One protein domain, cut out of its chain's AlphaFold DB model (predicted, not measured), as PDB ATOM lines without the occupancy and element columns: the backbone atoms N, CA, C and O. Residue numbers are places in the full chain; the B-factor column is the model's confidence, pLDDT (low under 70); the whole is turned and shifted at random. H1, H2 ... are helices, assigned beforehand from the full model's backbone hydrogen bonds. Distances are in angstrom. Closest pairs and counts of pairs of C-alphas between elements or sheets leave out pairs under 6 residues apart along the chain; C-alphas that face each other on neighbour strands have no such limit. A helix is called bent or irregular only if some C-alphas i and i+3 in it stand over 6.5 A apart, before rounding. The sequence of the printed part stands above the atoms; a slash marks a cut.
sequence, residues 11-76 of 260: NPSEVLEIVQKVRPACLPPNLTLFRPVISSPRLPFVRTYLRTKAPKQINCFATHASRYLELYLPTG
ATOM      1  N   ASN A  11     288.015 346.248 365.720       82.25
ATOM      2  CA  ASN A  11     286.820 347.052 365.944       82.25
ATOM      3  C   ASN A  11     286.234 347.476 364.579       82.25
ATOM      4  O   ASN A  11     286.909 348.203 363.843       82.25
ATOM      5  N   PRO A  12     285.010 347.042 364.213       81.88
ATOM      6  CA  PRO A  12     284.388 347.412 362.941       81.88
ATOM      7  C   PRO A  12     284.254 348.925 362.743       81.88
ATOM      8  O   PRO A  12     284.472 349.412 361.634       81.88
ATOM      9  N   SER A  13     283.984 349.680 363.814       83.44
ATOM     10  CA  SER A  13     283.864 351.141 363.752       83.44
ATOM     11  C   SER A  13     285.174 351.803 363.337       83.44
ATOM     12  O   SER A  13     285.162 352.762 362.575       83.44
ATOM     13  N   GLU A  14     286.325 351.264 363.754       82.12
ATOM     14  CA  GLU A  14     287.620 351.799 363.324       82.12
ATOM     15  C   GLU A  14     287.873 351.567 361.837       82.12
ATOM     16  O   GLU A  14     288.406 352.446 361.163       82.12
ATOM     17  N   VAL A  15     287.486 350.400 361.316       79.25
ATOM     18  CA  VAL A  15     287.578 350.113 359.879       79.25
ATOM     19  C   VAL A  15     286.697 351.096 359.117       79.25
ATOM     20  O   VAL A  15     287.180 351.744 358.190       79.25
ATOM     21  N   LEU A  16     285.448 351.270 359.554       79.38
ATOM     22  CA  LEU A  16     284.502 352.183 358.924       79.38
ATOM     23  C   LEU A  16     285.006 353.634 358.942       79.38
ATOM     24  O   LEU A  16     284.996 354.284 357.902       79.38
ATOM     25  N   GLU A  17     285.543 354.117 360.065       81.31
ATOM     26  CA  GLU A  17     286.155 355.449 360.159       81.31
ATOM     27  C   GLU A  17     287.317 355.635 359.173       81.31
ATOM     28  O   GLU A  17     287.489 356.713 358.602       81.31
ATOM     29  N   ILE A  18     288.156 354.609 358.987       78.44
ATOM     30  CA  ILE A  18     289.276 354.674 358.040       78.44
ATOM     31  C   ILE A  18     288.742 354.761 356.607       78.44
ATOM     32  O   ILE A  18     289.264 355.549 355.820       78.44
ATOM     33  N   VAL A  19     287.704 353.989 356.282       77.81
ATOM     34  CA  VAL A  19     287.069 353.992 354.959       77.81
ATOM     35  C   VAL A  19     286.361 355.319 354.689       77.81
ATOM     36  O   VAL A  19     286.573 355.908 353.640       77.81
ATOM     37  N   GLN A  20     285.620 355.860 355.656       76.38
ATOM     38  CA  GLN A  20     284.925 357.148 355.536       76.38
ATOM     39  C   GLN A  20     285.880 358.346 355.418       76.38
ATOM     40  O   GLN A  20     285.535 359.369 354.828       76.38
ATOM     41  N   LYS A  21     287.103 358.239 355.955       75.88
ATOM     42  CA  LYS A  21     288.151 359.261 355.780       75.88
ATOM     43  C   LYS A  21     288.743 359.278 354.374       75.88
ATOM     44  O   LYS A  21     289.417 360.251 354.024       75.88
ATOM     45  N   VAL A  22     288.506 358.240 353.571       70.50
ATOM     46  CA  VAL A  22     288.865 358.237 352.155       70.50
ATOM     47  C   VAL A  22     287.973 359.239 351.444       70.50
ATOM     48  O   VAL A  22     286.847 358.949 351.050       70.50
ATOM     49  N   ARG A  23     288.486 360.456 351.272       63.44
ATOM     50  CA  ARG A  23     287.855 361.415 350.379       63.44
ATOM     51  C   ARG A  23     288.128 360.951 348.954       63.44
ATOM     52  O   ARG A  23     289.308 360.806 348.619       63.44
ATOM     53  N   PRO A  24     287.105 360.756 348.107       58.72
ATOM     54  CA  PRO A  24     287.340 360.720 346.680       58.72
ATOM     55  C   PRO A  24     287.918 362.090 346.307       58.72
ATOM     56  O   PRO A  24     287.201 363.073 346.151       58.72
ATOM     57  N   ALA A  25     289.247 362.194 346.226       50.47
ATOM     58  CA  ALA A  25     289.841 363.215 345.380       50.47
ATOM     59  C   ALA A  25     289.261 363.002 343.972       50.47
ATOM     60  O   ALA A  25     288.862 361.884 343.654       50.47
ATOM     61  N   CYS A  26     289.221 364.037 343.131       43.69
ATOM     62  CA  CYS A  26     288.682 364.007 341.758       43.69
ATOM     63  C   CYS A  26     289.396 363.022 340.792       43.69
ATOM     64  O   CYS A  26     289.391 363.209 339.580       43.69
ATOM     65  N   LEU A  27     290.064 361.997 341.314       43.03
ATOM     66  CA  LEU A  27     290.750 360.937 340.610       43.03
ATOM     67  C   LEU A  27     289.799 359.746 340.416       43.03
ATOM     68  O   LEU A  27     289.014 359.431 341.313       43.03
ATOM     69  N   PRO A  28     289.883 359.050 339.271       49.75
ATOM     70  CA  PRO A  28     289.108 357.838 339.044       49.75
ATOM     71  C   PRO A  28     289.393 356.822 340.161       49.75
ATOM     72  O   PRO A  28     290.547 356.725 340.593       49.75
ATOM     73  N   PRO A  29     288.382 356.059 340.624       51.91
ATOM     74  CA  PRO A  29     288.545 355.056 341.669       51.91
ATOM     75  C   PRO A  29     289.579 354.033 341.205       51.91
ATOM     76  O   PRO A  29     289.328 353.176 340.360       51.91
ATOM     77  N   ASN A  30     290.797 354.194 341.703       55.00
ATOM     78  CA  ASN A  30     291.929 353.351 341.397       55.00
ATOM     79  C   ASN A  30     292.615 352.943 342.705       55.00
ATOM     80  O   ASN A  30     292.376 353.502 343.776       55.00
ATOM     81  N   LEU A  31     293.507 351.959 342.599       54.84
ATOM     82  CA  LEU A  31     294.342 351.418 343.678       54.84
ATOM     83  C   LEU A  31     294.954 352.468 344.625       54.84
ATOM     84  O   LEU A  31     295.223 352.170 345.789       54.84
ATOM     85  N   THR A  32     295.214 353.680 344.134       61.44
ATOM     86  CA  THR A  32     295.820 354.777 344.899       61.44
ATOM     87  C   THR A  32     294.902 355.323 345.986       61.44
ATOM     88  O   THR A  32     295.402 355.710 347.039       61.44
ATOM     89  N   LEU A  33     293.583 355.288 345.778       67.38
ATOM     90  CA  LEU A  33     292.607 355.848 346.713       67.38
ATOM     91  C   LEU A  33     292.598 355.101 348.058       67.38
ATOM     92  O   LEU A  33     292.549 355.716 349.119       67.38
ATOM     93  N   PHE A  34     292.727 353.772 348.019       73.31
ATOM     94  CA  PHE A  34     292.621 352.915 349.207       73.31
ATOM     95  C   PHE A  34     293.962 352.424 349.760       73.31
ATOM     96  O   PHE A  34     294.009 351.779 350.809       73.31
ATOM     97  N   ARG A  35     295.082 352.760 349.110       73.75
ATOM     98  CA  ARG A  35     296.427 352.478 349.640       73.75
ATOM     99  C   ARG A  35     296.643 352.996 351.073       73.75
ATOM    100  O   ARG A  35     297.204 352.237 351.871       73.75
ATOM    101  N   PRO A  36     296.194 354.217 351.437       73.31
ATOM    102  CA  PRO A  36     296.291 354.713 352.811       73.31
ATOM    103  C   PRO A  36     295.470 353.893 353.813       73.31
ATOM    104  O   PRO A  36     295.925 353.686 354.934       73.31
ATOM    105  N   VAL A  37     294.307 353.369 353.405       75.38
ATOM    106  CA  VAL A  37     293.469 352.488 354.241       75.38
ATOM    107  C   VAL A  37     294.206 351.193 354.549       75.38
ATOM    108  O   VAL A  37     294.380 350.833 355.709       75.38
ATOM    109  N   ILE A  38     294.708 350.527 353.507       76.19
ATOM    110  CA  ILE A  38     295.433 349.253 353.619       76.19
ATOM    111  C   ILE A  38     296.719 349.398 354.446       76.19
ATOM    112  O   ILE A  38     297.117 348.472 355.150       76.19
ATOM    113  N   SER A  39     297.360 350.564 354.373       76.94
ATOM    114  CA  SER A  39     298.608 350.856 355.088       76.94
ATOM    115  C   SER A  39     298.379 351.525 356.448       76.94
ATOM    116  O   SER A  39     299.345 351.941 357.088       76.94
ATOM    117  N   SER A  40     297.121 351.660 356.885       80.62
ATOM    118  CA  SER A  40     296.768 352.404 358.091       80.62
ATOM    119  C   SER A  40     297.432 351.796 359.333       80.62
ATOM    120  O   SER A  40     297.323 350.587 359.560       80.62
ATOM    121  N   PRO A  41     298.068 352.609 360.199       80.25
ATOM    122  CA  PRO A  41     298.637 352.124 361.457       80.25
ATOM    123  C   PRO A  41     297.567 351.574 362.410       80.25
ATOM    124  O   PRO A  41     297.890 350.765 363.276       80.25
ATOM    125  N   ARG A  42     296.294 351.951 362.212       81.44
ATOM    126  CA  ARG A  42     295.140 351.417 362.952       81.44
ATOM    127  C   ARG A  42     294.761 349.987 362.536       81.44
ATOM    128  O   ARG A  42     293.951 349.363 363.203       81.44
ATOM    129  N   LEU A  43     295.370 349.438 361.477       83.12
ATOM    130  CA  LEU A  43     295.195 348.047 361.032       83.12
ATOM    131  C   LEU A  43     296.523 347.261 361.118       83.12
ATOM    132  O   LEU A  43     297.046 346.782 360.104       83.12
ATOM    133  N   PRO A  44     297.104 347.083 362.324       84.00
ATOM    134  CA  PRO A  44     298.439 346.500 362.494       84.00
ATOM    135  C   PRO A  44     298.542 345.049 361.993       84.00
ATOM    136  O   PRO A  44     299.615 344.601 361.578       84.00
ATOM    137  N   PHE A  45     297.428 344.316 361.975       85.50
ATOM    138  CA  PHE A  45     297.358 342.944 361.470       85.50
ATOM    139  C   PHE A  45     297.535 342.863 359.946       85.50
ATOM    140  O   PHE A  45     298.173 341.923 359.472       85.50
ATOM    141  N   VAL A  46     297.052 343.854 359.184       86.31
ATOM    142  CA  VAL A  46     297.265 343.927 357.727       86.31
ATOM    143  C   VAL A  46     298.750 344.121 357.447       86.31
ATOM    144  O   VAL A  46     299.353 343.346 356.706       86.31
ATOM    145  N   ARG A  47     299.381 345.085 358.127       83.75
ATOM    146  CA  ARG A  47     300.826 345.331 358.017       83.75
ATOM    147  C   ARG A  47     301.648 344.095 358.392       83.75
ATOM    148  O   ARG A  47     302.575 343.731 357.673       83.75
ATOM    149  N   THR A  48     301.290 343.431 359.490       87.88
ATOM    150  CA  THR A  48     301.963 342.203 359.945       87.88
ATOM    151  C   THR A  48     301.837 341.082 358.914       87.88
ATOM    152  O   THR A  48     302.831 340.427 358.603       87.88
ATOM    153  N   TYR A  49     300.647 340.893 358.334       87.81
ATOM    154  CA  TYR A  49     300.405 339.897 357.290       87.81
ATOM    155  C   TYR A  49     301.217 340.166 356.017       87.81
ATOM    156  O   TYR A  49     301.779 339.237 355.436       87.81
ATOM    157  N   LEU A  50     301.289 341.430 355.594       89.00
ATOM    158  CA  LEU A  50     301.949 341.837 354.353       89.00
ATOM    159  C   LEU A  50     303.478 341.881 354.459       89.00
ATOM    160  O   LEU A  50     304.147 341.824 353.431       89.00
ATOM    161  N   ARG A  51     304.045 341.926 355.673       89.31
ATOM    162  CA  ARG A  51     305.496 342.049 355.906       89.31
ATOM    163  C   ARG A  51     306.332 340.973 355.207       89.31
ATOM    164  O   ARG A  51     307.448 341.253 354.792       89.31
ATOM    165  N   THR A  52     305.817 339.749 355.097       90.81
ATOM    166  CA  THR A  52     306.531 338.609 354.491       90.81
ATOM    167  C   THR A  52     306.152 338.365 353.029       90.81
ATOM    168  O   THR A  52     306.514 337.336 352.461       90.81
ATOM    169  N   LYS A  53     305.374 339.264 352.418       91.06
ATOM    170  CA  LYS A  53     304.823 339.080 351.073       91.06
ATOM    171  C   LYS A  53     305.665 339.797 350.029       91.06
ATOM    172  O   LYS A  53     306.163 340.895 350.256       91.06
ATOM    173  N   ALA A  54     305.781 339.186 348.854       93.00
ATOM    174  CA  ALA A  54     306.455 339.801 347.718       93.00
ATOM    175  C   ALA A  54     305.679 341.041 347.222       93.00
ATOM    176  O   ALA A  54     304.448 341.070 347.333       93.00
ATOM    177  N   PRO A  55     306.336 342.025 346.572       88.31
ATOM    178  CA  PRO A  55     305.671 343.234 346.069       88.31
ATOM    179  C   PRO A  55     304.449 342.951 345.182       88.31
ATOM    180  O   PRO A  55     303.411 343.599 345.308       88.31
ATOM    181  N   LYS A  56     304.530 341.915 344.335       87.94
ATOM    182  CA  LYS A  56     303.408 341.456 343.502       87.94
ATOM    183  C   LYS A  56     302.207 341.010 344.343       87.94
ATOM    184  O   LYS A  56     301.080 341.375 344.030       87.94
ATOM    185  N   GLN A  57     302.439 340.263 345.423       88.25
ATOM    186  CA  GLN A  57     301.380 339.794 346.324       88.25
ATOM    187  C   GLN A  57     300.748 340.953 347.102       88.25
ATOM    188  O   GLN A  57     299.531 340.976 347.264       88.25
ATOM    189  N   ILE A  58     301.554 341.928 347.533       87.31
ATOM    190  CA  ILE A  58     301.066 343.146 348.196       87.31
ATOM    191  C   ILE A  58     300.153 343.935 347.251       87.31
ATOM    192  O   ILE A  58     299.065 344.345 347.649       87.31
ATOM    193  N   ASN A  59     300.553 344.099 345.986       84.62
ATOM    194  CA  ASN A  59     299.716 344.751 344.981       84.62
ATOM    195  C   ASN A  59     298.413 343.976 344.742       84.62
ATOM    196  O   ASN A  59     297.352 344.584 344.777       84.62
ATOM    197  N   CYS A  60     298.459 342.648 344.581       85.62
ATOM    198  CA  CYS A  60     297.247 341.834 344.431       85.62
ATOM    199  C   CYS A  60     296.305 341.947 345.639       85.62
ATOM    200  O   CYS A  60     295.095 342.068 345.450       85.62
ATOM    201  N   PHE A  61     296.849 341.943 346.861       87.81
ATOM    202  CA  PHE A  61     296.074 342.177 348.079       87.81
ATOM    203  C   PHE A  61     295.396 343.545 348.033       87.81
ATOM    204  O   PHE A  61     294.191 343.634 348.247       87.81
ATOM    205  N   ALA A  62     296.145 344.595 347.690       84.50
ATOM    206  CA  ALA A  62     295.612 345.947 347.617       84.50
ATOM    207  C   ALA A  62     294.513 346.088 346.554       84.50
ATOM    208  O   ALA A  62     293.478 346.685 346.834       84.50
ATOM    209  N   THR A  63     294.694 345.489 345.371       84.25
ATOM    210  CA  THR A  63     293.685 345.494 344.298       84.25
ATOM    211  C   THR A  63     292.429 344.738 344.709       84.25
ATOM    212  O   THR A  63     291.325 345.087 344.308       84.25
ATOM    213  N   HIS A  64     292.571 343.646 345.462       87.69
ATOM    214  CA  HIS A  64     291.416 342.874 345.899       87.69
ATOM    215  C   HIS A  64     290.668 343.578 347.031       87.69
ATOM    216  O   HIS A  64     289.449 343.687 346.964       87.69
ATOM    217  N   ALA A  65     291.393 344.122 348.011       87.38
ATOM    218  CA  ALA A  65     290.815 344.910 349.090       87.38
ATOM    219  C   ALA A  65     290.093 346.155 348.556       87.38
ATOM    220  O   ALA A  65     288.976 346.420 348.988       87.38
ATOM    221  N   SER A  66     290.669 346.879 347.583       84.50
ATOM    222  CA  SER A  66     290.040 348.093 347.041       84.50
ATOM    223  C   SER A  66     288.647 347.824 346.476       84.50
ATOM    224  O   SER A  66     287.750 348.607 346.742       84.50
ATOM    225  N   ARG A  67     288.419 346.680 345.816       87.00
ATOM    226  CA  ARG A  67     287.090 346.311 345.290       87.00
ATOM    227  C   ARG A  67     286.009 346.260 346.368       87.00
ATOM    228  O   ARG A  67     284.887 346.658 346.104       87.00
ATOM    229  N   TYR A  68     286.335 345.784 347.570       89.38
ATOM    230  CA  TYR A  68     285.389 345.780 348.692       89.38
ATOM    231  C   TYR A  68     285.210 347.171 349.298       89.38
ATOM    232  O   TYR A  68     284.112 347.534 349.697       89.38
ATOM    233  N   LEU A  69     286.286 347.956 349.367       85.69
ATOM    234  CA  LEU A  69     286.247 349.304 349.932       85.69
ATOM    235  C   LEU A  69     285.518 350.303 349.019       85.69
ATOM    236  O   LEU A  69     284.894 351.235 349.513       85.69
ATOM    237  N   GLU A  70     285.558 350.083 347.703       83.44
ATOM    238  CA  GLU A  70     284.850 350.874 346.689       83.44
ATOM    239  C   GLU A  70     283.328 350.878 346.894       83.44
ATOM    240  O   GLU A  70     282.690 351.871 346.553       83.44
ATOM    241  N   LEU A  71     282.765 349.831 347.513       86.69
ATOM    242  CA  LEU A  71     281.337 349.749 347.848       86.69
ATOM    243  C   LEU A  71     280.888 350.835 348.836       86.69
ATOM    244  O   LEU A  71     279.721 351.193 348.867       86.69
ATOM    245  N   TYR A  72     281.813 351.362 349.639       82.50
ATOM    246  CA  TYR A  72     281.529 352.362 350.670       82.50
ATOM    247  C   TYR A  72     281.820 353.796 350.211       82.50
ATOM    248  O   TYR A  72     281.800 354.724 351.023       82.50
ATOM    249  N   LEU A  73     282.143 354.001 348.931       79.88
ATOM    250  CA  LEU A  73     282.296 355.349 348.396       79.88
ATOM    251  C   LEU A  73     280.934 356.061 348.366       79.88
ATOM    252  O   LEU A  73     279.931 355.420 348.067       79.88
ATOM    253  N   PRO A  74     280.881 357.391 348.570       78.44
ATOM    254  CA  PRO A  74     279.628 358.152 348.493       78.44
ATOM    255  C   PRO A  74     278.913 358.066 347.136       78.44
ATOM    256  O   PRO A  74     277.744 358.409 347.032       78.44
ATOM    257  N   THR A  75     279.632 357.654 346.090       80.50
ATOM    258  CA  THR A  75     279.108 357.442 344.735       80.50
ATOM    259  C   THR A  75     278.642 356.004 344.489       80.50
ATOM    260  O   THR A  75     278.343 355.667 343.347       80.50
ATOM    261  N   GLY A  76     278.683 355.132 345.500       85.19
ATOM    262  CA  GLY A  76     278.254 353.742 345.388       85.19
ATOM    263  C   GLY A  76     276.752 353.647 345.132       85.19
ATOM    264  O   GLY A  76     275.962 354.335 345.775       85.19
TER     265      GLY A  76
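What this domain is: This is residues 11 to 76 of the 260 residues of the protein "SET domain-containing protein" of Botryobasidium botryosum FD-172 SS1 (UniProt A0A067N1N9). What shape would one see first? One long helix, H4, runs the length of the domain, and the short helix H2 crosses it at about a right angle, over residues 62 to 69 of H4. The short helices H1 and H3 stand apart from each other, H1 meeting the last residues of H4 at a corner and H3 near Ile 58 of H4. What is it made of? The 66 printed residues, with four named helices in the order H1, H2, H3, H4 and no named strand, are of the class all helix. They are compact, with a radius of gyration of the C-alphas of 11.9 A, and span 34 by 26 by 16 A.

Where its parts are: Where do the first helices lie? H1 is residues 12 to 20 and begins at C-alpha 12, (284.388, 347.412, 362.941). H2 is residues 31 to 38, 10.2 A long, and is irregular, with C-alphas 33 and 36 7.2 A apart. Which helices follow? H3 is residues 44 to 50. H4, residues 55 to 72, is 26.2 A long, has a kink of 26 degrees near residue 66 and ends at C-alpha 72, (281.529, 352.362, 350.670).

How they stand to each other: How does H1 stand? H1 and H4 only just touch, only at their ends and with residues 69 to 72 of H4 alone, with 3 pairs of C-alphas within 8 A; the closest C-alphas, of Val 19 and Leu 69, are 6.9 A apart, and the lines are about perpendicular at 90 degrees. H1 is close to but not clearly touching H2, at a shallow tilt of 32 degrees, opposite ways, with the closest C-alphas, of Ile 18 and Val 37, 6.1 A apart. H1 and H3 are apart. How does H2 meet H4? They touch, with residues 62 to 69 of H4 alone, about perpendicular at 90 degrees; the closest C-alphas, of Phe 34 and Ser 66, are 5.9 A apart. Where is H3? It is close to but not clearly touching H2, with the closest C-alphas, of Ile 38 and Val 46, 7.0 A apart, and likewise H4, with those of Leu 50 and Ile 58 6.4 A apart. What do the backbones show? Each O i to N i+4 pair in H1 and H3 is within hydrogen-bond range, against 2 of 4 in H2 and 10 of 14 in H4.

The domain as a whole: How large is it? The two C-alphas farthest apart, of Thr 52 and Thr 75, are 34.7 A apart. Is anything missing or long? The printed part has no cut; the links H2 to H3 and H3 to H4 are tight, and H1 to H2 is short. Where is confidence low? The mean pLDDT of the printed part is 78.3, and residues 23 to 33 are under 70 in this model.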